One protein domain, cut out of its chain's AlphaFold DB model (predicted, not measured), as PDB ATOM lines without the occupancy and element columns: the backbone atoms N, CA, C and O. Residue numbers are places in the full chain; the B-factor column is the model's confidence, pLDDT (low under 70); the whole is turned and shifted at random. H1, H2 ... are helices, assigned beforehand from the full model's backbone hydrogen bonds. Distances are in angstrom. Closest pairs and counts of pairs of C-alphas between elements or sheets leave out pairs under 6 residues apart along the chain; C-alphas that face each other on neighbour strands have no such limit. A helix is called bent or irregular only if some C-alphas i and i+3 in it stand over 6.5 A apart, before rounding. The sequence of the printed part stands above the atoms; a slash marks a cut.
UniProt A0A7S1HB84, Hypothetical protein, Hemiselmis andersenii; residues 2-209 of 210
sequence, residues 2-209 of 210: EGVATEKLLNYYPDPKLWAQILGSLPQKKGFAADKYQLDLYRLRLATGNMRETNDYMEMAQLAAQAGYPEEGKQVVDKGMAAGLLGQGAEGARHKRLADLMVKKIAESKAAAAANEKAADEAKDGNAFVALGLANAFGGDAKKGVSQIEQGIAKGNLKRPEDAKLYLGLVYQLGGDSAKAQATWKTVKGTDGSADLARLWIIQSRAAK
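AT A GLANCE: This is residues 2 to 209 of the 210 residues of the protein "Hypothetical protein" of Hemiselmis andersenii (UniProt A0A7S1HB84). The long bent helix H6 runs along the outside of a ring of helices, its arm H6a packed on H4 and H5 and its arm H6b turning to pack on H7. The ring goes through H3, H4, H5, H7, H9 and H11 and back to H3, loosely closed where H5 and H7 meet by their ends; H8 packs on H7 and H9, H10 on H9 and H11, H2 on H3, and H1 on H2 and H11. The printed part has 208 residues with eleven named helices, H1 to H11 in chain order, and no named strand; its class is all helix. It is compact, with a radius of gyration of the C-alphas of 17.1 A and spans of 46 by 44 by 32 A.

HOW THE PARTS SIT: H6, residues 92 to 122, was assigned as one helix by its hydrogen bonds but is bent: C-alphas 111 and 114 are 7.6 A apart, and its arms H6a, residues 92 to 111, and H6b, residues 114 to 122, stand at a steep tilt of 57 degrees. With residues 98 to 106 alone, H6a touches H5, residues 70 to 82, in a hairpin at a shallow tilt of 29 degrees; the closest C-alphas are those of Pro 70 and Met 102, 5.4 A apart. H4, residues 54 to 66, touches H5, closest at the C-alphas of Ala 61 and Gly 73, 3.8 A. H6b touches H7, residues 127 to 138, closest at the C-alphas of Ala 120 and Ala 128, 5.1 A. H5, with residues 71 to 72 alone, and H7, with residues 135 to 138 alone, touch only at their ends. H7 and H8, residues 142 to 155, form a hairpin, closest at the C-alphas of Gly 133 and Gly 145, 3.7 A. H9, residues 161 to 174, touches H7, H8, H10, residues 178 to 185, and H11, residues 194 to 207. H3, residues 34 to 47, runs the same way as H11 at a shallow tilt of 1 degree, and touches H4 with residues 39 to 42 alone at a steep tilt of 57 degrees. H2, residues 16 to 28, forms hairpins with H3 and with H1, residues 2 to 12. In H4 to H11, arms included, each O i to N i+4 pair is within hydrogen-bond range; H1 has 5 of 7, H2 7 of 9 and H3 8 of 10.

IN THESE COORDINATES: H1 begins at C-alpha 2, (122.300, 115.529, 29.752). H6a, 29.1 A long, begins at C-alpha 92, (95.491, 101.347, 58.904). H11, 20.3 A long, ends at C-alpha 207, (121.121, 121.382, 50.250).

THE WHOLE: The C-alphas of Ala 90 and Ala 154 are the farthest apart, 49.8 A. The printed part has no cut and no long link. Mean pLDDT of the printed part is 93.5; residues 2 to 8, 11 to 13 and 208 to 209 are under 70.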
ATOM      1  N   GLU A   2     123.487 114.972  29.074       48.06
ATOM      2  CA  GLU A   2     122.300 115.529  29.752       48.06
ATOM      3  C   GLU A   2     122.253 115.290  31.272       48.06
ATOM      4  O   GLU A   2     122.032 116.237  32.014       48.06
ATOM      5  N   GLY A   3     122.575 114.087  31.769       55.62
ATOM      6  CA  GLY A   3     122.565 113.812  33.220       55.62
ATOM      7  C   GLY A   3     123.485 114.724  34.050       55.62
ATOM      8  O   GLY A   3     123.116 115.159  35.134       55.62
ATOM      9  N   VAL A   4     124.644 115.112  33.502       59.91
ATOM     10  CA  VAL A   4     125.592 116.028  34.166       59.91
ATOM     11  C   VAL A   4     125.069 117.470  34.176       59.91
ATOM     12  O   VAL A   4     125.361 118.223  35.103       59.91
ATOM     13  N   ALA A   5     124.292 117.874  33.167       60.00
ATOM     14  CA  ALA A   5     123.664 119.194  33.132       60.00
ATOM     15  C   ALA A   5     122.524 119.295  34.162       60.00
ATOM     16  O   ALA A   5     122.448 120.280  34.895       60.00
ATOM     17  N   THR A   6     121.710 118.247  34.301       60.66
ATOM     18  CA  THR A   6     120.599 118.192  35.265       60.66
ATOM     19  C   THR A   6     121.090 118.070  36.716       60.66
ATOM     20  O   THR A   6     120.570 118.745  37.603       60.66
ATOM     21  N   GLU A   7     122.161 117.311  36.977       66.69
ATOM     22  CA  GLU A   7     122.827 117.270  38.294       66.69
ATOM     23  C   GLU A   7     123.460 118.622  38.677       66.69
ATOM     24  O   GLU A   7     123.452 119.015  39.846       66.69
ATOM     25  N   LYS A   8     123.993 119.378  37.705       68.81
ATOM     26  CA  LYS A   8     124.493 120.739  37.956       68.81
ATOM     27  C   LYS A   8     123.370 121.669  38.409       68.81
ATOM     28  O   LYS A   8     123.599 122.431  39.345       68.81
ATOM     29  N   LEU A   9     122.173 121.567  37.825       71.31
ATOM     30  CA  LEU A   9     121.015 122.376  38.225       71.31
ATOM     31  C   LEU A   9     120.621 122.148  39.688       71.31
ATOM     32  O   LEU A   9     120.351 123.126  40.380       71.31
ATOM     33  N   LEU A  10     120.701 120.917  40.203       76.00
ATOM     34  CA  LEU A  10     120.421 120.646  41.620       76.00
ATOM     35  C   LEU A  10     121.349 121.395  42.593       76.00
ATOM     36  O   LEU A  10     120.950 121.670  43.721       76.00
ATOM     37  N   ASN A  11     122.580 121.746  42.193       69.12
ATOM     38  CA  ASN A  11     123.477 122.524  43.060       69.12
ATOM     39  C   ASN A  11     122.995 123.975  43.256       69.12
ATOM     40  O   ASN A  11     123.346 124.611  44.255       69.12
ATOM     41  N   TYR A  12     122.207 124.494  42.314       65.81
ATOM     42  CA  TYR A  12     121.689 125.863  42.333       65.81
ATOM     43  C   TYR A  12     120.216 125.913  42.758       65.81
ATOM     44  O   TYR A  12     119.855 126.781  43.548       65.81
ATOM     45  N   TYR A  13     119.407 124.942  42.320       69.62
ATOM     46  CA  TYR A  13     117.966 124.854  42.563       69.62
ATOM     47  C   TYR A  13     117.560 123.418  42.938       69.62
ATOM     48  O   TYR A  13     117.152 122.643  42.068       69.62
ATOM     49  N   PRO A  14     117.670 123.024  44.219       71.50
ATOM     50  CA  PRO A  14     117.228 121.713  44.690       71.50
ATOM     51  C   PRO A  14     115.691 121.649  44.806       71.50
ATOM     52  O   PRO A  14     115.146 121.480  45.893       71.50
ATOM     53  N   ASP A  15     114.982 121.805  43.685       81.69
ATOM     54  CA  ASP A  15     113.520 121.675  43.605       81.69
ATOM     55  C   ASP A  15     113.115 120.188  43.729       81.69
ATOM     56  O   ASP A  15     113.687 119.341  43.027       81.69
ATOM     57  N   PRO A  16     112.121 119.840  44.571       84.25
ATOM     58  CA  PRO A  16     111.551 118.494  44.636       84.25
ATOM     59  C   PRO A  16     111.202 117.880  43.269       84.25
ATOM     60  O   PRO A  16     111.481 116.706  43.039       84.25
ATOM     61  N   LYS A  17     110.666 118.657  42.320       87.56
ATOM     62  CA  LYS A  17     110.331 118.183  40.964       87.56
ATOM     63  C   LYS A  17     111.567 117.753  40.178       87.56
ATOM     64  O   LYS A  17     111.524 116.743  39.476       87.56
ATOM     65  N   LEU A  18     112.668 118.493  40.311       88.62
ATOM     66  CA  LEU A  18     113.927 118.169  39.642       88.62
ATOM     67  C   LEU A  18     114.535 116.883  40.215       88.62
ATOM     68  O   LEU A  18     114.992 116.021  39.464       88.62
ATOM     69  N   TRP A  19     114.473 116.715  41.538       91.94
ATOM     70  CA  TRP A  19     114.849 115.465  42.195       91.94
ATOM     71  C   TRP A  19     114.000 114.282  41.727       91.94
ATOM     72  O   TRP A  19     114.563 113.244  41.376       91.94
ATOM     73  N   ALA A  20     112.674 114.435  41.662       91.75
ATOM     74  CA  ALA A  20     111.776 113.398  41.161       91.75
ATOM     75  C   ALA A  20     112.140 112.969  39.731       91.75
ATOM     76  O   ALA A  20     112.225 111.774  39.450       91.75
ATOM     77  N   GLN A  21     112.414 113.930  38.843       91.31
ATOM     78  CA  GLN A  21     112.818 113.651  37.464       91.31
ATOM     79  C   GLN A  21     114.137 112.868  37.403       91.31
ATOM     80  O   GLN A  21     114.217 111.841  36.729       91.31
ATOM     81  N   ILE A  22     115.170 113.320  38.123       91.50
ATOM     82  CA  ILE A  22     116.479 112.652  38.134       91.50
ATOM     83  C   ILE A  22     116.344 111.230  38.688       91.50
ATOM     84  O   ILE A  22     116.754 110.277  38.024       91.50
ATOM     85  N   LEU A  23     115.718 111.070  39.857       93.56
ATOM     86  CA  LEU A  23     115.550 109.772  40.521       93.56
ATOM     87  C   LEU A  23     114.625 108.820  39.747       93.56
ATOM     88  O   LEU A  23     114.776 107.606  39.867       93.56
ATOM     89  N   GLY A  24     113.685 109.344  38.957       93.00
ATOM     90  CA  GLY A  24     112.843 108.557  38.053       93.00
ATOM     91  C   GLY A  24     113.580 108.084  36.797       93.00
ATOM     92  O   GLY A  24     113.328 106.984  36.314       93.00
ATOM     93  N   SER A  25     114.526 108.880  36.292       92.88
ATOM     94  CA  SER A  25     115.320 108.536  35.102       92.88
ATOM     95  C   SER A  25     116.499 107.600  35.392       92.88
ATOM     96  O   SER A  25     116.915 106.846  34.514       92.88
ATOM     97  N   LEU A  26     117.033 107.619  36.620       93.44
ATOM     98  CA  LEU A  26     118.257 106.899  36.966       93.44
ATOM     99  C   LEU A  26     118.171 105.372  36.753       93.44
ATOM    100  O   LEU A  26     119.099 104.833  36.152       93.44
ATOM    101  N   PRO A  27     117.073 104.674  37.121       94.12
ATOM    102  CA  PRO A  27     116.918 103.241  36.844       94.12
ATOM    103  C   PRO A  27     116.936 102.878  35.355       94.12
ATOM    104  O   PRO A  27     117.290 101.759  35.003       94.12
ATOM    105  N   GLN A  28     116.550 103.813  34.479       94.19
ATOM    106  CA  GLN A  28     116.501 103.611  33.027       94.19
ATOM    107  C   GLN A  28     117.856 103.873  32.355       94.19
ATOM    108  O   GLN A  28     118.040 103.618  31.163       94.19
ATOM    109  N   LYS A  29     118.829 104.407  33.099       93.38
ATOM    110  CA  LYS A  29     120.162 104.689  32.582       93.38
ATOM    111  C   LYS A  29     120.880 103.377  32.266       93.38
ATOM    112  O   LYS A  29     121.045 102.515  33.126       93.38
ATOM    113  N   LYS A  30     121.397 103.254  31.039       93.75
ATOM    114  CA  LYS A  30     122.205 102.098  30.625       93.75
ATOM    115  C   LYS A  30     123.364 101.861  31.603       93.75
ATOM    116  O   LYS A  30     124.160 102.767  31.847       93.75
ATOM    117  N   GLY A  31     123.467 100.631  32.105       92.06
ATOM    118  CA  GLY A  31     124.506 100.213  33.051       92.06
ATOM    119  C   GLY A  31     124.171 100.467  34.522       92.06
ATOM    120  O   GLY A  31     124.930 100.025  35.377       92.06
ATOM    121  N   PHE A  32     123.050 101.125  34.835       96.50
ATOM    122  CA  PHE A  32     122.590 101.250  36.213       96.50
ATOM    123  C   PHE A  32     121.980  99.929  36.695       96.50
ATOM    124  O   PHE A  32     121.053  99.397  36.084       96.50
ATOM    125  N   ALA A  33     122.480  99.399  37.808       96.75
ATOM    126  CA  ALA A  33     121.971  98.181  38.423       96.75
ATOM    127  C   ALA A  33     120.720  98.492  39.268       96.75
ATOM    128  O   ALA A  33     120.794  98.605  40.491       96.75
ATOM    129  N   ALA A  34     119.570  98.663  38.609       94.12
ATOM    130  CA  ALA A  34     118.321  99.090  39.247       94.12
ATOM    131  C   ALA A  34     117.901  98.185  40.418       94.12
ATOM    132  O   ALA A  34     117.684  98.686  41.520       94.12
ATOM    133  N   ASP A  35     117.899  96.868  40.212       93.38
ATOM    134  CA  ASP A  35     117.504  95.889  41.236       93.38
ATOM    135  C   ASP A  35     118.431  95.932  42.461       93.38
ATOM    136  O   ASP A  35     118.012  95.782  43.605       93.38
ATOM    137  N   LYS A  36     119.719  96.201  42.224       94.56
ATOM    138  CA  LYS A  36     120.763  96.286  43.256       94.56
ATOM    139  C   LYS A  36     120.630  97.538  44.120       94.56
ATOM    140  O   LYS A  36     120.991  97.501  45.296       94.56
ATOM    141  N   TYR A  37     120.173  98.637  43.522       97.38
ATOM    142  CA  TYR A  37     120.158  99.974  44.117       97.38
ATOM    143  C   TYR A  37     118.755 100.504  44.409       97.38
ATOM    144  O   TYR A  37     118.603 101.679  44.741       97.38
ATOM    145  N   GLN A  38     117.726  99.658  44.334       97.31
ATOM    146  CA  GLN A  38     116.344 100.053  44.601       97.31
ATOM    147  C   GLN A  38     116.194 100.711  45.983       97.31
ATOM    148  O   GLN A  38     115.646 101.809  46.086       97.31
ATOM    149  N   LEU A  39     116.748 100.102  47.038       98.12
ATOM    150  CA  LEU A  39     116.720 100.688  48.383       98.12
ATOM    151  C   LEU A  39     117.511 102.006  48.456       98.12
ATOM    152  O   LEU A  39     117.064 102.961  49.085       98.12
ATOM    153  N   ASP A  40     118.651 102.103  47.771       98.38
ATOM    154  CA  ASP A  40     119.473 103.319  47.749       98.38
ATOM    155  C   ASP A  40     118.793 104.491  47.026       98.38
ATOM    156  O   ASP A  40     118.902 105.645  47.453       98.38
ATOM    157  N   LEU A  41     118.013 104.205  45.984       97.56
ATOM    158  CA  LEU A  41     117.131 105.181  45.347       97.56
ATOM    159  C   LEU A  41     116.042 105.657  46.311       97.56
ATOM    160  O   LEU A  41     115.791 106.859  46.394       97.56
ATOM    161  N   TYR A  42     115.423 104.747  47.067       98.19
ATOM    162  CA  TYR A  42     114.438 105.107  48.088       98.19
ATOM    163  C   TYR A  42     115.036 105.967  49.205       98.19
ATOM    164  O   TYR A  42     114.413 106.945  49.614       98.19
ATOM    165  N   ARG A  43     116.272 105.694  49.639       97.94
ATOM    166  CA  ARG A  43     116.985 106.547  50.604       97.94
ATOM    167  C   ARG A  43     117.132 107.980  50.096       97.94
ATOM    168  O   ARG A  43     116.859 108.920  50.841       97.94
ATOM    169  N   LEU A  44     117.498 108.160  48.824       97.25
ATOM    170  CA  LEU A  44     117.559 109.485  48.198       97.25
ATOM    171  C   LEU A  44     116.172 110.122  48.054       97.25
ATOM    172  O   LEU A  44     116.031 111.315  48.323       97.25
ATOM    173  N   ARG A  45     115.134 109.358  47.685       96.25
ATOM    174  CA  ARG A  45     113.750 109.869  47.634       96.25
ATOM    175  C   ARG A  45     113.306 110.377  49.001       96.25
ATOM    176  O   ARG A  45     112.826 111.502  49.102       96.25
ATOM    177  N   LEU A  46     113.548 109.610  50.060       95.62
ATOM    178  CA  LEU A  46     113.249 110.009  51.432       95.62
ATOM    179  C   LEU A  46     114.018 111.268  51.842       95.62
ATOM    180  O   LEU A  46     113.424 112.198  52.383       95.62
ATOM    181  N   ALA A  47     115.318 111.330  51.550       94.25
ATOM    182  CA  ALA A  47     116.182 112.458  51.906       94.25
ATOM    183  C   ALA A  47     115.880 113.756  51.132       94.25
ATOM    184  O   ALA A  47     116.372 114.821  51.505       94.25
ATOM    185  N   THR A  48     115.098 113.673  50.055       92.81
ATOM    186  CA  THR A  48     114.758 114.801  49.171       92.81
ATOM    187  C   THR A  48     113.268 115.144  49.189       92.81
ATOM    188  O   THR A  48     112.835 115.999  48.425       92.81
ATOM    189  N   GLY A  49     112.475 114.489  50.048       91.25
ATOM    190  CA  GLY A  49     111.031 114.727  50.150       91.25
ATOM    191  C   GLY A  49     110.218 114.171  48.974       91.25
ATOM    192  O   GLY A  49     109.113 114.633  48.714       91.25
ATOM    193  N   ASN A  50     110.753 113.182  48.257       93.31
ATOM    194  CA  ASN A  50     110.124 112.542  47.097       93.31
ATOM    195  C   ASN A  50     109.440 111.206  47.429       93.31
ATOM    196  O   ASN A  50     109.221 110.392  46.537       93.31
ATOM    197  N   MET A  51     109.103 110.987  48.702       94.19
ATOM    198  CA  MET A  51     108.200 109.919  49.142       94.19
ATOM    199  C   MET A  51     106.799 110.524  49.198       94.19
ATOM    200  O   MET A  51     106.537 111.362  50.060       94.19
ATOM    201  N   ARG A  52     105.935 110.203  48.231       85.44
ATOM    202  CA  ARG A  52     104.687 110.959  48.000       85.44
ATOM    203  C   ARG A  52     103.447 110.162  48.357       85.44
ATOM    204  O   ARG A  52     102.444 110.751  48.743       85.44
ATOM    205  N   GLU A  53     103.520 108.844  48.235       93.19
ATOM    206  CA  GLU A  53     102.370 107.966  48.402       93.19
ATOM    207  C   GLU A  53     102.605 106.957  49.520       93.19
ATOM    208  O   GLU A  53     103.736 106.570  49.814       93.19
ATOM    209  N   THR A  54     101.515 106.464  50.110       94.06
ATOM    210  CA  THR A  54     101.516 105.357  51.077       94.06
ATOM    211  C   THR A  54     102.416 104.198  50.635       94.06
ATOM    212  O   THR A  54     103.206 103.692  51.435       94.06
ATOM    213  N   ASN A  55     102.352 103.816  49.354       95.19
ATOM    214  CA  ASN A  55     103.116 102.690  48.827       95.19
ATOM    215  C   ASN A  55     104.637 102.921  48.853       95.19
ATOM    216  O   ASN A  55     105.373 101.970  49.089       95.19
ATOM    217  N   ASP A  56     105.116 104.162  48.697       96.44
ATOM    218  CA  ASP A  56     106.552 104.466  48.761       96.44
ATOM    219  C   ASP A  56     107.133 104.089  50.129       96.44
ATOM    220  O   ASP A  56     108.173 103.434  50.223       96.44
ATOM    221  N   TYR A  57     106.442 104.484  51.202       97.81
ATOM    222  CA  TYR A  57     106.871 104.209  52.573       97.81
ATOM    223  C   TYR A  57     106.793 102.719  52.903       97.81
ATOM    224  O   TYR A  57     107.685 102.187  53.565       97.81
ATOM    225  N   MET A  58     105.741 102.039  52.441       97.25
ATOM    226  CA  MET A  58     105.582 100.603  52.660       97.25
ATOM    227  C   MET A  58     106.674  99.796  51.958       97.25
ATOM    228  O   MET A  58     107.298  98.948  52.594       97.25
ATOM    229  N   GLU A  59     106.922 100.089  50.683       97.50
ATOM    230  CA  GLU A  59     107.929  99.409  49.868       97.50
ATOM    231  C   GLU A  59     109.326  99.605  50.458       97.50
ATOM    232  O   GLU A  59     110.031  98.636  50.736       97.50
ATOM    233  N   MET A  60     109.713 100.851  50.755       98.44
ATOM    234  CA  MET A  60     111.027 101.130  51.335       98.44
ATOM    235  C   MET A  60     111.218 100.426  52.685       98.44
ATOM    236  O   MET A  60     112.285  99.864  52.928       98.44
ATOM    237  N   ALA A  61     110.203 100.413  53.555       98.25
ATOM    238  CA  ALA A  61     110.297  99.730  54.842       98.25
ATOM    239  C   ALA A  61     110.478  98.211  54.689       98.25
ATOM    240  O   ALA A  61     111.277  97.601  55.404       98.25
ATOM    241  N   GLN A  62     109.773  97.598  53.736       97.56
ATOM    242  CA  GLN A  62     109.909  96.174  53.439       97.56
ATOM    243  C   GLN A  62     111.276  95.845  52.834       97.56
ATOM    244  O   GLN A  62     111.914  94.894  53.288       97.56
ATOM    245  N   LEU A  63     111.756  96.643  51.878       98.06
ATOM    246  CA  LEU A  63     113.089  96.495  51.288       98.06
ATOM    247  C   LEU A  63     114.189  96.631  52.344       98.06
ATOM    248  O   LEU A  63     115.109  95.816  52.380       98.06
ATOM    249  N   ALA A  64     114.078  97.612  53.243       98.25
ATOM    250  CA  ALA A  64     115.030  97.801  54.333       98.25
ATOM    251  C   ALA A  64     115.072  96.576  55.259       98.25
ATOM    252  O   ALA A  64     116.149  96.069  55.566       98.25
ATOM    253  N   ALA A  65     113.915  96.035  55.647       97.38
ATOM    254  CA  ALA A  65     113.857  94.832  56.475       97.38
ATOM    255  C   ALA A  65     114.430  93.590  55.772       97.38
ATOM    256  O   ALA A  65     115.156  92.821  56.401       97.38
ATOM    257  N   GLN A  66     114.147  93.402  54.478       96.50
ATOM    258  CA  GLN A  66     114.713  92.309  53.675       96.50
ATOM    259  C   GLN A  66     116.237  92.423  53.543       96.50
ATOM    260  O   GLN A  66     116.936  91.414  53.571       96.50
ATOM    261  N   ALA A  67     116.752  93.650  53.458       95.88
ATOM    262  CA  ALA A  67     118.179  93.935  53.391       95.88
ATOM    263  C   ALA A  67     118.899  93.853  54.755       95.88
ATOM    264  O   ALA A  67     120.110  94.059  54.809       95.88
ATOM    265  N   GLY A  68     118.187  93.543  55.847       95.69
ATOM    266  CA  GLY A  68     118.766  93.441  57.190       95.69
ATOM    267  C   GLY A  68     118.876  94.771  57.942       95.69
ATOM    268  O   GLY A  68     119.590  94.850  58.937       95.69
ATOM    269  N   TYR A  69     118.146  95.805  57.512       97.81
ATOM    270  CA  TYR A  69     118.120  97.141  58.118       97.81
ATOM    271  C   TYR A  69     116.735  97.478  58.712       97.81
ATOM    272  O   TYR A  69     116.105  98.460  58.318       97.81
ATOM    273  N   PRO A  70     116.196  96.689  59.661       97.56
ATOM    274  CA  PRO A  70     114.838  96.906  60.162       97.56
ATOM    275  C   PRO A  70     114.679  98.199  60.981       97.56
ATOM    276  O   PRO A  70     113.575  98.733  61.037       97.56
ATOM    277  N   GLU A  71     115.755  98.741  61.567       98.00
ATOM    278  CA  GLU A  71     115.745 100.077  62.193       98.00
ATOM    279  C   GLU A  71     115.502 101.183  61.149       98.00
ATOM    280  O   GLU A  71     114.679 102.072  61.367       98.00
ATOM    281  N   GLU A  72     116.127 101.089  59.967       98.19
ATOM    282  CA  GLU A  72     115.838 101.989  58.841       98.19
ATOM    283  C   GLU A  72     114.374 101.852  58.407       98.19
ATOM    284  O   GLU A  72     113.664 102.849  58.272       98.19
ATOM    285  N   GLY A  73     113.890 100.614  58.256       98.31
ATOM    286  CA  GLY A  73     112.497 100.355  57.906       98.31
ATOM    287  C   GLY A  73     111.515 100.942  58.923       98.31
ATOM    288  O   GLY A  73     110.532 101.576  58.539       98.31
ATOM    289  N   LYS A  74     111.808 100.827  60.223       98.06
ATOM    290  CA  LYS A  74     111.008 101.453  61.280       98.06
ATOM    291  C   LYS A  74     110.986 102.976  61.159       98.06
ATOM    292  O   LYS A  74     109.906 103.557  61.217       98.06
ATOM    293  N   GLN A  75     112.134 103.615  60.938       97.62
ATOM    294  CA  GLN A  75     112.201 105.068  60.744       97.62
ATOM    295  C   GLN A  75     111.351 105.530  59.555       97.62
ATOM    296  O   GLN A  75     110.725 106.588  59.614       97.62
ATOM    297  N   VAL A  76     111.306 104.746  58.477       97.94
ATOM    298  CA  VAL A  76     110.461 105.029  57.310       97.94
ATOM    299  C   VAL A  76     108.980 104.925  57.670       97.94
ATOM    300  O   VAL A  76     108.223 105.846  57.364       97.94
ATOM    301  N   VAL A  77     108.566 103.854  58.353       97.88
ATOM    302  CA  VAL A  77     107.173 103.686  58.806       97.88
ATOM    303  C   VAL A  77     106.762 104.835  59.728       97.88
ATOM    304  O   VAL A  77     105.705 105.431  59.528       97.88
ATOM    305  N   ASP A  78     107.618 105.204  60.681       96.31
ATOM    306  CA  ASP A  78     107.375 106.313  61.606       96.31
ATOM    307  C   ASP A  78     107.211 107.648  60.859       96.31
ATOM    308  O   ASP A  78     106.269 108.395  61.132       96.31
ATOM    309  N   LYS A  79     108.053 107.926  59.852       95.88
ATOM    310  CA  LYS A  79     107.909 109.112  58.989       95.88
ATOM    311  C   LYS A  79     106.609 109.098  58.183       95.88
ATOM    312  O   LYS A  79     105.973 110.140  58.056       95.88
ATOM    313  N   GLY A  80     106.198 107.945  57.657       96.12
ATOM    314  CA  GLY A  80     104.937 107.809  56.923       96.12
ATOM    315  C   GLY A  80     103.709 108.020  57.815       96.12
ATOM    316  O   GLY A  80     102.738 108.644  57.390       96.12
ATOM    317  N   MET A  81     103.763 107.561  59.069       95.00
ATOM    318  CA  MET A  81     102.714 107.820  60.065       95.00
ATOM    319  C   MET A  81     102.666 109.300  60.454       95.00
ATOM    320  O   MET A  81     101.587 109.885  60.484       95.00
ATOM    321  N   ALA A  82     103.824 109.926  60.683       94.06
ATOM    322  CA  ALA A  82     103.920 111.353  60.989       94.06
ATOM    323  C   ALA A  82     103.415 112.243  59.840       94.06
ATOM    324  O   ALA A  82     102.827 113.292  60.088       94.06
ATOM    325  N   ALA A  83     103.593 111.809  58.590       91.94
ATOM    326  CA  ALA A  83     103.052 112.475  57.406       91.94
ATOM    327  C   ALA A  83     101.542 112.233  57.189       91.94
ATOM    328  O   ALA A  83     100.976 112.755  56.232       91.94
ATOM    329  N   GLY A  84     100.886 111.416  58.024       92.75
ATOM    330  CA  GLY A  84      99.476 111.043  57.869       92.75
ATOM    331  C   GLY A  84      99.189 110.073  56.716       92.75
ATOM    332  O   GLY A  84      98.029 109.782  56.439       92.75
ATOM    333  N   LEU A  85     100.226 109.548  56.055       94.00
ATOM    334  CA  LEU A  85     100.110 108.614  54.927       94.00
ATOM    335  C   LEU A  85      99.978 107.152  55.377       94.00
ATOM    336  O   LEU A  85      99.473 106.316  54.625       94.00
ATOM    337  N   LEU A  86     100.438 106.836  56.593       95.06
ATOM    338  CA  LEU A  86     100.322 105.519  57.221       95.06
ATOM    339  C   LEU A  86      99.512 105.577  58.521       95.06
ATOM    340  O   LEU A  86      99.345 106.624  59.137       95.06
ATOM    341  N   GLY A  87      99.035 104.410  58.960       90.81
ATOM    342  CA  GLY A  87      98.328 104.247  60.237       90.81
ATOM    343  C   GLY A  87      96.874 104.733  60.254       90.81
ATOM    344  O   GLY A  87      96.233 104.657  61.297       90.81
ATOM    345  N   GLN A  88      96.340 105.190  59.118       87.94
ATOM    346  CA  GLN A  88      94.980 105.722  58.995       87.94
ATOM    347  C   GLN A  88      94.192 105.023  57.876       87.94
ATOM    348  O   GLN A  88      94.762 104.282  57.070       87.94
ATOM    349  N   GLY A  89      92.880 105.276  57.824       88.81
ATOM    350  CA  GLY A  89      91.984 104.766  56.783       88.81
ATOM    351  C   GLY A  89      91.809 103.243  56.793       88.81
ATOM    352  O   GLY A  89      92.186 102.560  57.747       88.81
ATOM    353  N   ALA A  90      91.244 102.704  55.709       90.44
ATOM    354  CA  ALA A  90      90.969 101.269  55.563       90.44
ATOM    355  C   ALA A  90      92.237 100.394  55.671       90.44
ATOM    356  O   ALA A  90      92.192  99.294  56.218       90.44
ATOM    357  N   GLU A  91      93.387 100.918  55.234       92.06
ATOM    358  CA  GLU A  91      94.676 100.217  55.280       92.06
ATOM    359  C   GLU A  91      95.410 100.368  56.629       92.06
ATOM    360  O   GLU A  91      96.483  99.792  56.822       92.06
ATOM    361  N   GLY A  92      94.846 101.088  57.610       92.94
ATOM    362  CA  GLY A  92      95.491 101.347  58.904       92.94
ATOM    363  C   GLY A  92      95.952 100.072  59.624       92.94
ATOM    364  O   GLY A  92      97.075 100.009  60.129       92.94
ATOM    365  N   ALA A  93      95.145  99.007  59.583       94.44
ATOM    366  CA  ALA A  93      95.506  97.707  60.155       94.44
ATOM    367  C   ALA A  93      96.686  97.034  59.426       94.44
ATOM    368  O   ALA A  93      97.501  96.345  60.045       94.44
ATOM    369  N   ARG A  94      96.809  97.220  58.106       95.06
ATOM    370  CA  ARG A  94      97.955  96.735  57.322       95.06
ATOM    371  C   ARG A  94      99.220  97.519  57.664       95.06
ATOM    372  O   ARG A  94     100.265  96.907  57.864       95.06
ATOM    373  N   HIS A  95      99.115  98.838  57.801       96.06
ATOM    374  CA  HIS A  95     100.229  99.695  58.213       96.06
ATOM    375  C   HIS A  95     100.729  99.341  59.617       96.06
ATOM    376  O   HIS A  95     101.934  99.226  59.830       96.06
ATOM    377  N   LYS A  96      99.813  99.072  60.557       94.56
ATOM    378  CA  LYS A  96     100.165  98.613  61.907       94.56
ATOM    379  C   LYS A  96     100.944  97.295  61.878       94.56
ATOM    380  O   LYS A  96     101.999  97.208  62.489       94.56
ATOM    381  N   ARG A  97     100.489  96.305  61.098       96.50
ATOM    382  CA  ARG A  97     101.213  95.030  60.931       96.50
ATOM    383  C   ARG A  97     102.631  95.220  60.389       96.50
ATOM    384  O   ARG A  97     103.531  94.488  60.789       96.50
ATOM    385  N   LEU A  98     102.839  96.189  59.497       97.00
ATOM    386  CA  LEU A  98     104.177  96.524  59.007       97.00
ATOM    387  C   LEU A  98     105.054  97.109  60.124       97.00
ATOM    388  O   LEU A  98     106.196  96.684  60.271       97.00
ATOM    389  N   ALA A  99     104.521  98.025  60.937       96.94
ATOM    390  CA  ALA A  99     105.233  98.568  62.096       96.94
ATOM    391  C   ALA A  99     105.613  97.463  63.101       96.94
ATOM    392  O   ALA A  99     106.767  97.378  63.522       96.94
ATOM    393  N   ASP A 100     104.672  96.570  63.419       97.75
ATOM    394  CA  ASP A 100     104.891  95.441  64.331       97.75
ATOM    395  C   ASP A 100     105.957  94.472  63.783       97.75
ATOM    396  O   ASP A 100     106.805  93.978  64.531       97.75
ATOM    397  N   LEU A 101     105.980  94.245  62.463       97.31
ATOM    398  CA  LEU A 101     107.034  93.471  61.802       97.31
ATOM    399  C   LEU A 101     108.412  94.120  61.980       97.31
ATOM    400  O   LEU A 101     109.374  93.400  62.254       97.31
ATOM    401  N   MET A 102     108.525  95.449  61.854       98.38
ATOM    402  CA  MET A 102     109.800  96.143  62.077       98.38
ATOM    403  C   MET A 102     110.273  95.959  63.520       98.38
ATOM    404  O   MET A 102     111.421  95.587  63.738       98.38
ATOM    405  N   VAL A 103     109.381  96.128  64.502       98.19
ATOM    406  CA  VAL A 103     109.702  95.917  65.926       98.19
ATOM    407  C   VAL A 103     110.201  94.494  66.176       98.19
ATOM    408  O   VAL A 103     111.239  94.305  66.812       98.19
ATOM    409  N   LYS A 104     109.515  93.485  65.625       98.19
ATOM    410  CA  LYS A 104     109.945  92.085  65.724       98.19
ATOM    411  C   LYS A 104     111.334  91.873  65.114       98.19
ATOM    412  O   LYS A 104     112.196  91.274  65.753       98.19
ATOM    413  N   LYS A 105     111.575  92.382  63.903       97.94
ATOM    414  CA  LYS A 105     112.859  92.237  63.197       97.94
ATOM    415  C   LYS A 105     114.008  92.947  63.911       97.94
ATOM    416  O   LYS A 105     115.119  92.425  63.942       97.94
ATOM    417  N   ILE A 106     113.743  94.097  64.527       97.88
ATOM    418  CA  ILE A 106     114.706  94.802  65.381       97.88
ATOM    419  C   ILE A 106     115.090  93.934  66.583       97.88
ATOM    420  O   ILE A 106     116.276  93.791  66.876       97.88
ATOM    421  N   ALA A 107     114.114  93.324  67.263       97.75
ATOM    422  CA  ALA A 107     114.385  92.446  68.401       97.75
ATOM    423  C   ALA A 107     115.221  91.218  67.995       97.75
ATOM    424  O   ALA A 107     116.210  90.907  68.658       97.75
ATOM    425  N   GLU A 108     114.881  90.576  66.870       96.19
ATOM    426  CA  GLU A 108     115.659  89.471  66.286       96.19
ATOM    427  C   GLU A 108     117.105  89.902  65.977       96.19
ATOM    428  O   GLU A 108     118.054  89.217  66.356       96.19
ATOM    429  N   SER A 109     117.289  91.071  65.350       94.75
ATOM    430  CA  SER A 109     118.616  91.609  65.027       94.75
ATOM    431  C   SER A 109     119.446  91.905  66.276       94.75
ATOM    432  O   SER A 109     120.643  91.630  66.287       94.75
ATOM    433  N   LYS A 110     118.832  92.452  67.333       94.19
ATOM    434  CA  LYS A 110     119.517  92.732  68.606       94.19
ATOM    435  C   LYS A 110     119.958  91.445  69.298       94.19
ATOM    436  O   LYS A 110     121.087  91.378  69.771       94.19
ATOM    437  N   ALA A 111     119.112  90.416  69.302       96.19
ATOM    438  CA  ALA A 111     119.460  89.110  69.859       96.19
ATOM    439  C   ALA A 111     120.614  88.434  69.093       96.19
ATOM    440  O   ALA A 111     121.458  87.781  69.702       96.19
ATOM    441  N   ALA A 112     120.683  88.621  67.772       94.88
ATOM    442  CA  ALA A 112     121.730  88.052  66.924       94.88
ATOM    443  C   ALA A 112     123.027  88.887  66.863       94.88
ATOM    444  O   ALA A 112     124.023  88.416  66.314       94.88
ATOM    445  N   ALA A 113     123.048  90.109  67.412       91.75
ATOM    446  CA  ALA A 113     124.121  91.081  67.183       91.75
ATOM    447  C   ALA A 113     125.520  90.555  67.547       91.75
ATOM    448  O   ALA A 113     126.426  90.614  66.720       91.75
ATOM    449  N   ALA A 114     125.684  89.974  68.740       93.69
ATOM    450  CA  ALA A 114     126.977  89.453  69.191       93.69
ATOM    451  C   ALA A 114     127.482  88.285  68.321       93.69
ATOM    452  O   ALA A 114     128.670  88.200  68.013       93.69
ATOM    453  N   ALA A 115     126.578  87.399  67.889       96.81
ATOM    454  CA  ALA A 115     126.923  86.291  67.001       96.81
ATOM    455  C   ALA A 115     127.315  86.791  65.602       96.81
ATOM    456  O   ALA A 115     128.283  86.300  65.025       96.81
ATOM    457  N   ASN A 116     126.604  87.797  65.083       95.06
ATOM    458  CA  ASN A 116     126.906  88.410  63.792       95.06
ATOM    459  C   ASN A 116     128.254  89.141  63.805       95.06
ATOM    460  O   ASN A 116     129.002  89.037  62.837       95.06
ATOM    461  N   GLU A 117     128.584  89.849  64.889       94.19
ATOM    462  CA  GLU A 117     129.887  90.507  65.054       94.19
ATOM    463  C   GLU A 117     131.023  89.488  65.082       94.19
ATOM    464  O   GLU A 117     131.954  89.594  64.286       94.19
ATOM    465  N   LYS A 118     130.889  88.427  65.885       96.81
ATOM    466  CA  LYS A 118     131.872  87.339  65.910       96.81
ATOM    467  C   LYS A 118     132.041  86.677  64.536       96.81
ATOM    468  O   LYS A 118     133.161  86.429  64.100       96.81
ATOM    469  N   ALA A 119     130.945  86.414  63.827       96.38
ATOM    470  CA  ALA A 119     131.009  85.847  62.482       96.38
ATOM    471  C   ALA A 119     131.695  86.801  61.483       96.38
ATOM    472  O   ALA A 119     132.427  86.348  60.602       96.38
ATOM    473  N   ALA A 120     131.492  88.116  61.618       96.31
ATOM    474  CA  ALA A 120     132.178  89.118  60.805       96.31
ATOM    475  C   ALA A 120     133.687  89.160  61.093       96.31
ATOM    476  O   ALA A 120     134.479  89.264  60.151       96.31
ATOM    477  N   ASP A 121     134.092  89.013  62.357       95.69
ATOM    478  CA  ASP A 121     135.493  88.886  62.772       95.69
ATOM    479  C   ASP A 121     136.162  87.641  62.173       95.69
ATOM    480  O   ASP A 121     137.262  87.732  61.623       95.69
ATOM    481  N   GLU A 122     135.485  86.493  62.194       96.75
ATOM    482  CA  GLU A 122     136.015  85.212  61.704       96.75
ATOM    483  C   GLU A 122     135.994  85.079  60.169       96.75
ATOM    484  O   GLU A 122     136.737  84.275  59.597       96.75
ATOM    485  N   ALA A 123     135.170  85.871  59.475       97.06
ATOM    486  CA  ALA A 123     135.088  85.855  58.016       97.06
ATOM    487  C   ALA A 123     136.437  86.198  57.354       97.06
ATOM    488  O   ALA A 123     137.269  86.905  57.913       97.06
ATOM    489  N   LYS A 124     136.651  85.748  56.114       96.62
ATOM    490  CA  LYS A 124     137.861  86.082  55.327       96.62
ATOM    491  C   LYS A 124     137.730  87.377  54.520       96.62
ATOM    492  O   LYS A 124     138.667  87.786  53.837       96.62
ATOM    493  N   ASP A 125     136.555  87.990  54.571       97.62
ATOM    494  CA  ASP A 125     136.214  89.206  53.853       97.62
ATOM    495  C   ASP A 125     135.527  90.215  54.775       97.62
ATOM    496  O   ASP A 125     135.103  89.886  55.884       97.62
ATOM    497  N   GLY A 126     135.459  91.464  54.329       97.69
ATOM    498  CA  GLY A 126     134.847  92.550  55.084       97.69
ATOM    499  C   GLY A 126     133.352  92.763  54.845       97.69
ATOM    500  O   GLY A 126     132.815  93.760  55.322       97.69
ATOM    501  N   ASN A 127     132.656  91.903  54.092       97.94
ATOM    502  CA  ASN A 127     131.285  92.208  53.656       97.94
ATOM    503  C   ASN A 127     130.310  92.289  54.842       97.94
ATOM    504  O   ASN A 127     129.458  93.177  54.880       97.94
ATOM    505  N   ALA A 128     130.459  91.392  55.823       97.38
ATOM    506  CA  ALA A 128     129.623  91.378  57.023       97.38
ATOM    507  C   ALA A 128     129.801  92.651  57.863       97.38
ATOM    508  O   ALA A 128     128.820  93.222  58.332       97.38
ATOM    509  N   PHE A 129     131.032  93.150  57.974       98.31
ATOM    510  CA  PHE A 129     131.328  94.408  58.653       98.31
ATOM    511  C   PHE A 129     130.667  95.617  57.992       98.31
ATOM    512  O   PHE A 129     130.122  96.473  58.685       98.31
ATOM    513  N   VAL A 130     130.650  95.667  56.657       98.38
ATOM    514  CA  VAL A 130     129.970  96.744  55.926       98.38
ATOM    515  C   VAL A 130     128.463  96.732  56.212       98.38
ATOM    516  O   VAL A 130     127.881  97.780  56.491       98.38
ATOM    517  N   ALA A 131     127.837  95.551  56.188       97.38
ATOM    518  CA  ALA A 131     126.411  95.402  56.482       97.38
ATOM    519  C   ALA A 131     126.081  95.751  57.945       97.38
ATOM    520  O   ALA A 131     125.162  96.530  58.201       97.38
ATOM    521  N   LEU A 132     126.859  95.236  58.903       97.62
ATOM    522  CA  LEU A 132     126.699  95.536  60.330       97.62
ATOM    523  C   LEU A 132     126.863  97.027  60.618       97.62
ATOM    524  O   LEU A 132     126.068  97.598  61.364       97.62
ATOM    525  N   GLY A 133     127.854  97.668  59.998       97.94
ATOM    526  CA  GLY A 133     128.106  99.080  60.229       97.94
ATOM    527  C   GLY A 133     126.972  99.969  59.724       97.94
ATOM    528  O   GLY A 133     126.562 100.900  60.418       97.94
ATOM    529  N   LEU A 134     126.385  99.643  58.568       97.88
ATOM    530  CA  LEU A 134     125.208 100.357  58.079       97.88
ATOM    531  C   LEU A 134     123.984 100.127  58.982       97.88
ATOM    532  O   LEU A 134     123.281 101.082  59.312       97.88
ATOM    533  N   ALA A 135     123.759  98.889  59.436       97.12
ATOM    534  CA  ALA A 135     122.671  98.563  60.358       97.12
ATOM    535  C   ALA A 135     122.796  99.310  61.697       97.12
ATOM    536  O   ALA A 135     121.824  99.908  62.158       97.12
ATOM    537  N   ASN A 136     123.993  99.339  62.291       97.44
ATOM    538  CA  ASN A 136     124.255 100.051  63.544       97.44
ATOM    539  C   ASN A 136     124.088 101.567  63.394       97.44
ATOM    540  O   ASN A 136     123.508 102.205  64.272       97.44
ATOM    541  N   ALA A 137     124.511 102.139  62.263       97.81
ATOM    542  CA  ALA A 137     124.310 103.555  61.988       97.81
ATOM    543  C   ALA A 137     122.826 103.934  61.912       97.81
ATOM    544  O   ALA A 137     122.411 104.907  62.539       97.81
ATOM    545  N   PHE A 138     122.009 103.145  61.205       96.25
ATOM    546  CA  PHE A 138     120.559 103.348  61.193       96.25
ATOM    547  C   PHE A 138     119.915 103.076  62.554       96.25
ATOM    548  O   PHE A 138     118.949 103.745  62.900       96.25
ATOM    549  N   GLY A 139     120.478 102.174  63.358       94.88
ATOM    550  CA  GLY A 139     120.095 101.967  64.758       94.88
ATOM    551  C   GLY A 139     120.481 103.109  65.709       94.88
ATOM    552  O   GLY A 139     120.181 103.026  66.897       94.88
ATOM    553  N   GLY A 140     121.130 104.169  65.214       95.06
ATOM    554  CA  GLY A 140     121.505 105.356  65.984       95.06
ATOM    555  C   GLY A 140     122.959 105.380  66.466       95.06
ATOM    556  O   GLY A 140     123.399 106.400  66.994       95.06
ATOM    557  N   ASP A 141     123.735 104.316  66.247       96.88
ATOM    558  CA  ASP A 141     125.160 104.260  66.588       96.88
ATOM    559  C   ASP A 141     126.036 104.461  65.344       96.88
ATOM    560  O   ASP A 141     126.711 103.557  64.841       96.88
ATOM    561  N   ALA A 142     126.022 105.689  64.822       97.31
ATOM    562  CA  ALA A 142     126.829 106.056  63.661       97.31
ATOM    563  C   ALA A 142     128.338 105.897  63.918       97.31
ATOM    564  O   ALA A 142     129.077 105.570  62.995       97.31
ATOM    565  N   LYS A 143     128.809 106.077  65.162       97.56
ATOM    566  CA  LYS A 143     130.233 105.917  65.506       97.56
ATOM    567  C   LYS A 143     130.681 104.469  65.336       97.56
ATOM    568  O   LYS A 143     131.688 104.218  64.672       97.56
ATOM    569  N   LYS A 144     129.920 103.520  65.886       97.56
ATOM    570  CA  LYS A 144     130.157 102.089  65.667       97.56
ATOM    571  C   LYS A 144     130.009 101.729  64.193       97.56
ATOM    572  O   LYS A 144     130.832 100.981  63.672       97.56
ATOM    573  N   GLY A 145     129.028 102.326  63.516       98.12
ATOM    574  CA  GLY A 145     128.814 102.145  62.086       98.12
ATOM    575  C   GLY A 145     130.027 102.509  61.226       98.12
ATOM    576  O   GLY A 145     130.441 101.708  60.388       98.12
ATOM    577  N   VAL A 146     130.632 103.680  61.463       98.50
ATOM    578  CA  VAL A 146     131.870 104.110  60.785       98.50
ATOM    579  C   VAL A 146     132.979 103.092  61.028       98.50
ATOM    580  O   VAL A 146     133.551 102.583  60.067       98.50
ATOM    581  N   SER A 147     133.234 102.762  62.299       98.12
ATOM    582  CA  SER A 147     134.306 101.840  62.692       98.12
ATOM    583  C   SER A 147     134.176 100.488  61.987       98.12
ATOM    584  O   SER A 147     135.135  99.988  61.407       98.12
ATOM    585  N   GLN A 148     132.969  99.916  61.954       98.38
ATOM    586  CA  GLN A 148     132.732  98.631  61.303       98.38
ATOM    587  C   GLN A 148     132.893  98.708  59.783       98.38
ATOM    588  O   GLN A 148     133.549  97.846  59.207       98.38
ATOM    589  N   ILE A 149     132.368  99.734  59.105       98.62
ATOM    590  CA  ILE A 149     132.561  99.836  57.649       98.62
ATOM    591  C   ILE A 149     134.049 100.024  57.307       98.62
ATOM    592  O   ILE A 149     134.540  99.391  56.372       98.62
ATOM    593  N   GLU A 150     134.784 100.834  58.072       98.25
ATOM    594  CA  GLU A 150     136.234 101.007  57.908       98.25
ATOM    595  C   GLU A 150     136.993  99.691  58.124       98.25
ATOM    596  O   GLU A 150     137.841  99.341  57.302       98.25
ATOM    597  N   GLN A 151     136.643  98.918  59.158       97.69
ATOM    598  CA  GLN A 151     137.185  97.573  59.381       97.69
ATOM    599  C   GLN A 151     136.900  96.644  58.199       97.69
ATOM    600  O   GLN A 151     137.800  95.948  57.735       97.69
ATOM    601  N   GLY A 152     135.679  96.663  57.658       98.19
ATOM    602  CA  GLY A 152     135.319  95.880  56.477       98.19
ATOM    603  C   GLY A 152     136.145  96.258  55.244       98.19
ATOM    604  O   GLY A 152     136.638  95.386  54.529       98.19
ATOM    605  N   ILE A 153     136.361  97.554  55.012       98.12
ATOM    606  CA  ILE A 153     137.212  98.039  53.916       98.12
ATOM    607  C   ILE A 153     138.670  97.615  54.124       98.12
ATOM    608  O   ILE A 153     139.287  97.115  53.185       98.12
ATOM    609  N   ALA A 154     139.204  97.762  55.338       97.62
ATOM    610  CA  ALA A 154     140.576  97.381  55.671       97.62
ATOM    611  C   ALA A 154     140.812  95.868  55.545       97.62
ATOM    612  O   ALA A 154     141.863  95.440  55.071       97.62
ATOM    613  N   LYS A 155     139.817  95.056  55.920       97.31
ATOM    614  CA  LYS A 155     139.850  93.592  55.806       97.31
ATOM    615  C   LYS A 155     139.853  93.108  54.351       97.31
ATOM    616  O   LYS A 155     140.353  92.022  54.067       97.31
ATOM    617  N   GLY A 156     139.335  93.913  53.423       95.94
ATOM    618  CA  GLY A 156     139.380  93.629  51.993       95.94
ATOM    619  C   GLY A 156     138.461  92.478  51.565       95.94
ATOM    620  O   GLY A 156     137.462  92.170  52.219       95.94
ATOM    621  N   ASN A 157     138.763  91.882  50.404       97.12
ATOM    622  CA  ASN A 157     137.957  90.826  49.761       97.12
ATOM    623  C   ASN A 157     136.465  91.182  49.617       97.12
ATOM    624  O   ASN A 157     135.579  90.323  49.613       97.12
ATOM    625  N   LEU A 158     136.178  92.479  49.499       97.56
ATOM    626  CA  LEU A 158     134.822  92.976  49.354       97.56
ATOM    627  C   LEU A 158     134.267  92.574  47.991       97.56
ATOM    628  O   LEU A 158     134.866  92.856  46.955       97.56
ATOM    629  N   LYS A 159     133.061  92.003  47.992       96.19
ATOM    630  CA  LYS A 159     132.313  91.726  46.757       96.19
ATOM    631  C   LYS A 159     131.914  93.022  46.053       96.19
ATOM    632  O   LYS A 159     131.734  93.046  44.841       96.19
ATOM    633  N   ARG A 160     131.723  94.087  46.837       95.88
ATOM    634  CA  ARG A 160     131.190  95.387  46.414       95.88
ATOM    635  C   ARG A 160     131.974  96.529  47.082       95.88
ATOM    636  O   ARG A 160     131.460  97.173  47.996       95.88
ATOM    637  N   PRO A 161     133.233  96.775  46.679       97.50
ATOM    638  CA  PRO A 161     134.081  97.780  47.325       97.50
ATOM    639  C   PRO A 161     133.554  99.212  47.152       97.50
ATOM    640  O   PRO A 161     133.705 100.041  48.046       97.50
ATOM    641  N   GLU A 162     132.908  99.510  46.024       98.06
ATOM    642  CA  GLU A 162     132.345 100.838  45.753       98.06
ATOM    643  C   GLU A 162     131.108 101.125  46.610       98.06
ATOM    644  O   GLU A 162     130.935 102.235  47.109       98.06
ATOM    645  N   ASP A 163     130.296 100.106  46.872       97.88
ATOM    646  CA  ASP A 163     129.152 100.191  47.774       97.88
ATOM    647  C   ASP A 163     129.591 100.381  49.226       97.88
ATOM    648  O   ASP A 163     128.989 101.174  49.943       97.88
ATOM    649  N   ALA A 164     130.681  99.736  49.653       98.50
ATOM    650  CA  ALA A 164     131.239  99.965  50.985       98.50
ATOM    651  C   ALA A 164     131.634 101.437  51.192       98.50
ATOM    652  O   ALA A 164     131.321 102.020  52.227       98.50
ATOM    653  N   LYS A 165     132.243 102.076  50.183       98.62
ATOM    654  CA  LYS A 165     132.545 103.518  50.211       98.62
ATOM    655  C   LYS A 165     131.275 104.373  50.177       98.62
ATOM    656  O   LYS A 165     131.180 105.355  50.913       98.62
ATOM    657  N   LEU A 166     130.293 104.009  49.348       98.69
ATOM    658  CA  LEU A 166     128.993 104.686  49.291       98.69
ATOM    659  C   LEU A 166     128.319 104.696  50.672       98.69
ATOM    660  O   LEU A 166     127.869 105.750  51.128       98.69
ATOM    661  N   TYR A 167     128.304 103.547  51.350       98.62
ATOM    662  CA  TYR A 167     127.706 103.381  52.672       98.62
ATOM    663  C   TYR A 167     128.539 104.028  53.775       98.62
ATOM    664  O   TYR A 167     127.957 104.649  54.657       98.62
ATOM    665  N   LEU A 168     129.874 104.012  53.697       98.75
ATOM    666  CA  LEU A 168     130.717 104.771  54.625       98.75
ATOM    667  C   LEU A 168     130.381 106.269  54.579       98.75
ATOM    668  O   LEU A 168     130.226 106.905  55.618       98.75
ATOM    669  N   GLY A 169     130.210 106.832  53.377       98.50
ATOM    670  CA  GLY A 169     129.773 108.220  53.219       98.50
ATOM    671  C   GLY A 169     128.392 108.477  53.836       98.50
ATOM    672  O   GLY A 169     128.211 109.469  54.540       98.50
ATOM    673  N   LEU A 170     127.441 107.558  53.644       98.25
ATOM    674  CA  LEU A 170     126.107 107.642  54.248       98.25
ATOM    675  C   LEU A 170     126.168 107.608  55.777       98.25
ATOM    676  O   LEU A 170     125.524 108.422  56.431       98.25
ATOM    677  N   VAL A 171     126.985 106.729  56.350       98.44
ATOM    678  CA  VAL A 171     127.145 106.629  57.801       98.44
ATOM    679  C   VAL A 171     127.832 107.864  58.387       98.44
ATOM    680  O   VAL A 171     127.382 108.362  59.418       98.44
ATOM    681  N   TYR A 172     128.838 108.439  57.718       98.38
ATOM    682  CA  TYR A 172     129.390 109.737  58.129       98.38
ATOM    683  C   TYR A 172     128.321 110.835  58.134       98.38
ATOM    684  O   TYR A 172     128.255 111.617  59.080       98.38
ATOM    685  N   GLN A 173     127.458 110.873  57.113       97.12
ATOM    686  CA  GLN A 173     126.368 111.844  57.037       97.12
ATOM    687  C   GLN A 173     125.344 111.642  58.164       97.12
ATOM    688  O   GLN A 173     124.935 112.626  58.779       97.12
ATOM    689  N   LEU A 174     124.964 110.396  58.472       95.12
ATOM    690  CA  LEU A 174     124.087 110.066  59.606       95.12
ATOM    691  C   LEU A 174     124.712 110.470  60.951       95.12
ATOM    692  O   LEU A 174     124.009 110.931  61.843       95.12
ATOM    693  N   GLY A 175     126.036 110.353  61.077       95.50
ATOM    694  CA  GLY A 175     126.801 110.814  62.238       95.50
ATOM    695  C   GLY A 175     127.046 112.327  62.294       95.50
ATOM    696  O   GLY A 175     127.701 112.790  63.225       95.50
ATOM    697  N   GLY A 176     126.558 113.099  61.315       94.50
ATOM    698  CA  GLY A 176     126.707 114.557  61.248       94.50
ATOM    699  C   GLY A 176     128.023 115.062  60.638       94.50
ATOM    700  O   GLY A 176     128.207 116.272  60.503       94.50
ATOM    701  N   ASP A 177     128.930 114.179  60.210       95.81
ATOM    702  CA  ASP A 177     130.203 114.551  59.580       95.81
ATOM    703  C   ASP A 177     130.054 114.679  58.055       95.81
ATOM    704  O   ASP A 177     130.561 113.882  57.260       95.81
ATOM    705  N   SER A 178     129.334 115.718  57.617       95.25
ATOM    706  CA  SER A 178     129.102 115.952  56.183       95.25
ATOM    707  C   SER A 178     130.387 116.195  55.386       95.25
ATOM    708  O   SER A 178     130.411 115.960  54.179       95.25
ATOM    709  N   ALA A 179     131.450 116.695  56.024       96.19
ATOM    710  CA  ALA A 179     132.717 116.946  55.342       96.19
ATOM    711  C   ALA A 179     133.381 115.622  54.945       96.19
ATOM    712  O   ALA A 179     133.727 115.441  53.772       96.19
ATOM    713  N   LYS A 180     133.480 114.670  55.884       97.06
ATOM    714  CA  LYS A 180     133.967 113.322  55.577       97.06
ATOM    715  C   LYS A 180     133.032 112.573  54.645       97.06
ATOM    716  O   LYS A 180     133.520 111.957  53.704       97.06
ATOM    717  N   ALA A 181     131.715 112.690  54.819       98.06
ATOM    718  CA  ALA A 181     130.747 112.070  53.913       98.06
ATOM    719  C   ALA A 181     131.011 112.458  52.448       98.06
ATOM    720  O   ALA A 181     131.188 111.599  51.582       98.06
ATOM    721  N   GLN A 182     131.146 113.762  52.178       97.81
ATOM    722  CA  GLN A 182     131.442 114.271  50.838       97.81
ATOM    723  C   GLN A 182     132.823 113.856  50.329       97.81
ATOM    724  O   GLN A 182     132.965 113.581  49.136       97.81
ATOM    725  N   ALA A 183     133.843 113.833  51.189       98.19
ATOM    726  CA  ALA A 183     135.172 113.363  50.811       98.19
ATOM    727  C   ALA A 183     135.128 111.890  50.379       98.19
ATOM    728  O   ALA A 183     135.620 111.560  49.303       98.19
ATOM    729  N   THR A 184     134.456 111.038  51.154       98.50
ATOM    730  CA  THR A 184     134.310 109.606  50.876       98.50
ATOM    731  C   THR A 184     133.523 109.353  49.595       98.50
ATOM    732  O   THR A 184     133.992 108.610  48.733       98.50
ATOM    733  N   TRP A 185     132.380 110.014  49.389       98.56
ATOM    734  CA  TRP A 185     131.582 109.837  48.170       98.56
ATOM    735  C   TRP A 185     132.325 110.225  46.886       98.56
ATOM    736  O   TRP A 185     132.120 109.591  45.854       98.56
ATOM    737  N   LYS A 186     133.255 111.191  46.928       98.19
ATOM    738  CA  LYS A 186     134.111 111.523  45.767       98.19
ATOM    739  C   LYS A 186     135.054 110.382  45.368       98.19
ATOM    740  O   LYS A 186     135.565 110.382  44.250       98.19
ATOM    741  N   THR A 187     135.309 109.433  46.267       98.19
ATOM    742  CA  THR A 187     136.160 108.265  45.997       98.19
ATOM    743  C   THR A 187     135.405 107.099  45.357       98.19
ATOM    744  O   THR A 187     136.048 106.129  44.944       98.19
ATOM    745  N   VAL A 188     134.073 107.194  45.252       98.31
ATOM    746  CA  VAL A 188     133.220 106.182  44.623       98.31
ATOM    747  C   VAL A 188     133.314 106.320  43.101       98.31
ATOM    748  O   VAL A 188     132.948 107.346  42.527       98.31
ATOM    749  N   LYS A 189     133.830 105.286  42.442       96.31
ATOM    750  CA  LYS A 189     134.151 105.236  41.009       96.31
ATOM    751  C   LYS A 189     133.469 104.081  40.269       96.31
ATOM    752  O   LYS A 189     133.806 103.831  39.114       96.31
ATOM    753  N   GLY A 190     132.533 103.374  40.903       95.31
ATOM    754  CA  GLY A 190     131.830 102.269  40.254       95.31
ATOM    755  C   GLY A 190     130.955 102.721  39.080       95.31
ATOM    756  O   GLY A 190     130.405 103.825  39.060       95.31
ATOM    757  N   THR A 191     130.851 101.856  38.074       95.00
ATOM    758  CA  THR A 191     130.158 102.124  36.801       95.00
ATOM    759  C   THR A 191     128.751 101.532  36.743       95.00
ATOM    760  O   THR A 191     128.078 101.656  35.727       95.00
ATOM    761  N   ASP A 192     128.319 100.887  37.823       94.56
ATOM    762  CA  ASP A 192     127.042 100.191  37.978       94.56
ATOM    763  C   ASP A 192     125.930 101.077  38.569       94.56
ATOM    764  O   ASP A 192     124.834 100.601  38.851       94.56
ATOM    765  N   GLY A 193     126.214 102.363  38.786       95.38
ATOM    766  CA  GLY A 193     125.303 103.320  39.419       95.38
ATOM    767  C   GLY A 193     125.761 103.819  40.790       95.38
ATOM    768  O   GLY A 193     125.319 104.885  41.217       95.38
ATOM    769  N   SER A 194     126.705 103.141  41.453       97.25
ATOM    770  CA  SER A 194     127.273 103.598  42.737       97.25
ATOM    771  C   SER A 194     127.830 105.025  42.676       97.25
ATOM    772  O   SER A 194     127.555 105.832  43.566       97.25
ATOM    773  N   ALA A 195     128.568 105.378  41.618       97.06
ATOM    774  CA  ALA A 195     129.104 106.731  41.457       97.06
ATOM    775  C   ALA A 195     128.016 107.782  41.164       97.06
ATOM    776  O   ALA A 195     128.178 108.942  41.543       97.06
ATOM    777  N   ASP A 196     126.916 107.405  40.500       96.06
ATOM    778  CA  ASP A 196     125.759 108.291  40.315       96.06
ATOM    779  C   ASP A 196     125.097 108.594  41.665       96.06
ATOM    780  O   ASP A 196     124.927 109.757  42.027       96.06
ATOM    781  N   LEU A 197     124.821 107.558  42.461       97.88
ATOM    782  CA  LEU A 197     124.249 107.702  43.802       97.88
ATOM    783  C   LEU A 197     125.141 108.555  44.709       97.88
ATOM    784  O   LEU A 197     124.649 109.454  45.389       97.88
ATOM    785  N   ALA A 198     126.455 108.326  44.688       98.12
ATOM    786  CA  ALA A 198     127.416 109.099  45.471       98.12
ATOM    787  C   ALA A 198     127.396 110.596  45.105       98.12
ATOM    788  O   ALA A 198     127.416 111.452  45.992       98.12
ATOM    789  N   ARG A 199     127.301 110.936  43.810       96.31
ATOM    790  CA  ARG A 199     127.155 112.333  43.363       96.31
ATOM    791  C   ARG A 199     125.860 112.962  43.867       96.31
ATOM    792  O   ARG A 199     125.897 114.091  44.356       96.31
ATOM    793  N   LEU A 200     124.745 112.238  43.798       96.19
ATOM    794  CA  LEU A 200     123.456 112.719  44.300       96.19
ATOM    795  C   LEU A 200     123.492 112.955  45.813       96.19
ATOM    796  O   LEU A 200     123.048 114.004  46.274       96.19
ATOM    797  N   TRP A 201     124.110 112.065  46.586       97.38
ATOM    798  CA  TRP A 201     124.301 112.272  48.023       97.38
ATOM    799  C   TRP A 201     125.166 113.492  48.353       97.38
ATOM    800  O   TRP A 201     124.828 114.263  49.254       97.38
ATOM    801  N   ILE A 202     126.240 113.736  47.593       95.94
ATOM    802  CA  ILE A 202     127.043 114.959  47.743       95.94
ATOM    803  C   ILE A 202     126.165 116.199  47.550       95.94
ATOM    804  O   ILE A 202     126.237 117.124  48.358       95.94
ATOM    805  N   ILE A 203     125.338 116.224  46.505       93.31
ATOM    806  CA  ILE A 203     124.439 117.346  46.215       93.31
ATOM    807  C   ILE A 203     123.406 117.518  47.340       93.31
ATOM    808  O   ILE A 203     123.272 118.616  47.883       93.31
ATOM    809  N   GLN A 204     122.736 116.435  47.742       92.94
ATOM    810  CA  GLN A 204     121.730 116.442  48.808       92.94
ATOM    811  C   GLN A 204     122.316 116.961  50.132       92.94
ATOM    812  O   GLN A 204     121.729 117.840  50.762       92.94
ATOM    813  N   SER A 205     123.520 116.511  50.506       92.25
ATOM    814  CA  SER A 205     124.166 116.893  51.773       92.25
ATOM    815  C   SER A 205     124.498 118.387  51.879       92.25
ATOM    816  O   SER A 205     124.656 118.912  52.980       92.25
ATOM    817  N   ARG A 206     124.621 119.089  50.744       87.94
ATOM    818  CA  ARG A 206     124.826 120.545  50.694       87.94
ATOM    819  C   ARG A 206     123.513 121.303  50.824       87.94
ATOM    820  O   ARG A 206     123.486 122.347  51.467       87.94
ATOM    821  N   ALA A 207     122.450 120.785  50.207       75.81
ATOM    822  CA  ALA A 207     121.121 121.382  50.250       75.81
ATOM    823  C   ALA A 207     120.518 121.322  51.660       75.81
ATOM    824  O   ALA A 207     119.919 122.293  52.089       75.81
ATOM    825  N   ALA A 208     120.765 120.246  52.415       62.91
ATOM    826  CA  ALA A 208     120.284 120.093  53.793       62.91
ATOM    827  C   ALA A 208     120.882 121.094  54.811       62.91
ATOM    828  O   ALA A 208     120.422 121.144  55.947       62.91
ATOM    829  N   LYS A 209     121.925 121.852  54.438       54.69
ATOM    830  CA  LYS A 209     122.533 122.902  55.279       54.69
ATOM    831  C   LYS A 209     122.019 124.313  54.970       54.69
ATOM    832  O   LYS A 209     122.468 125.252  55.624       54.69
TER     833      LYS A 209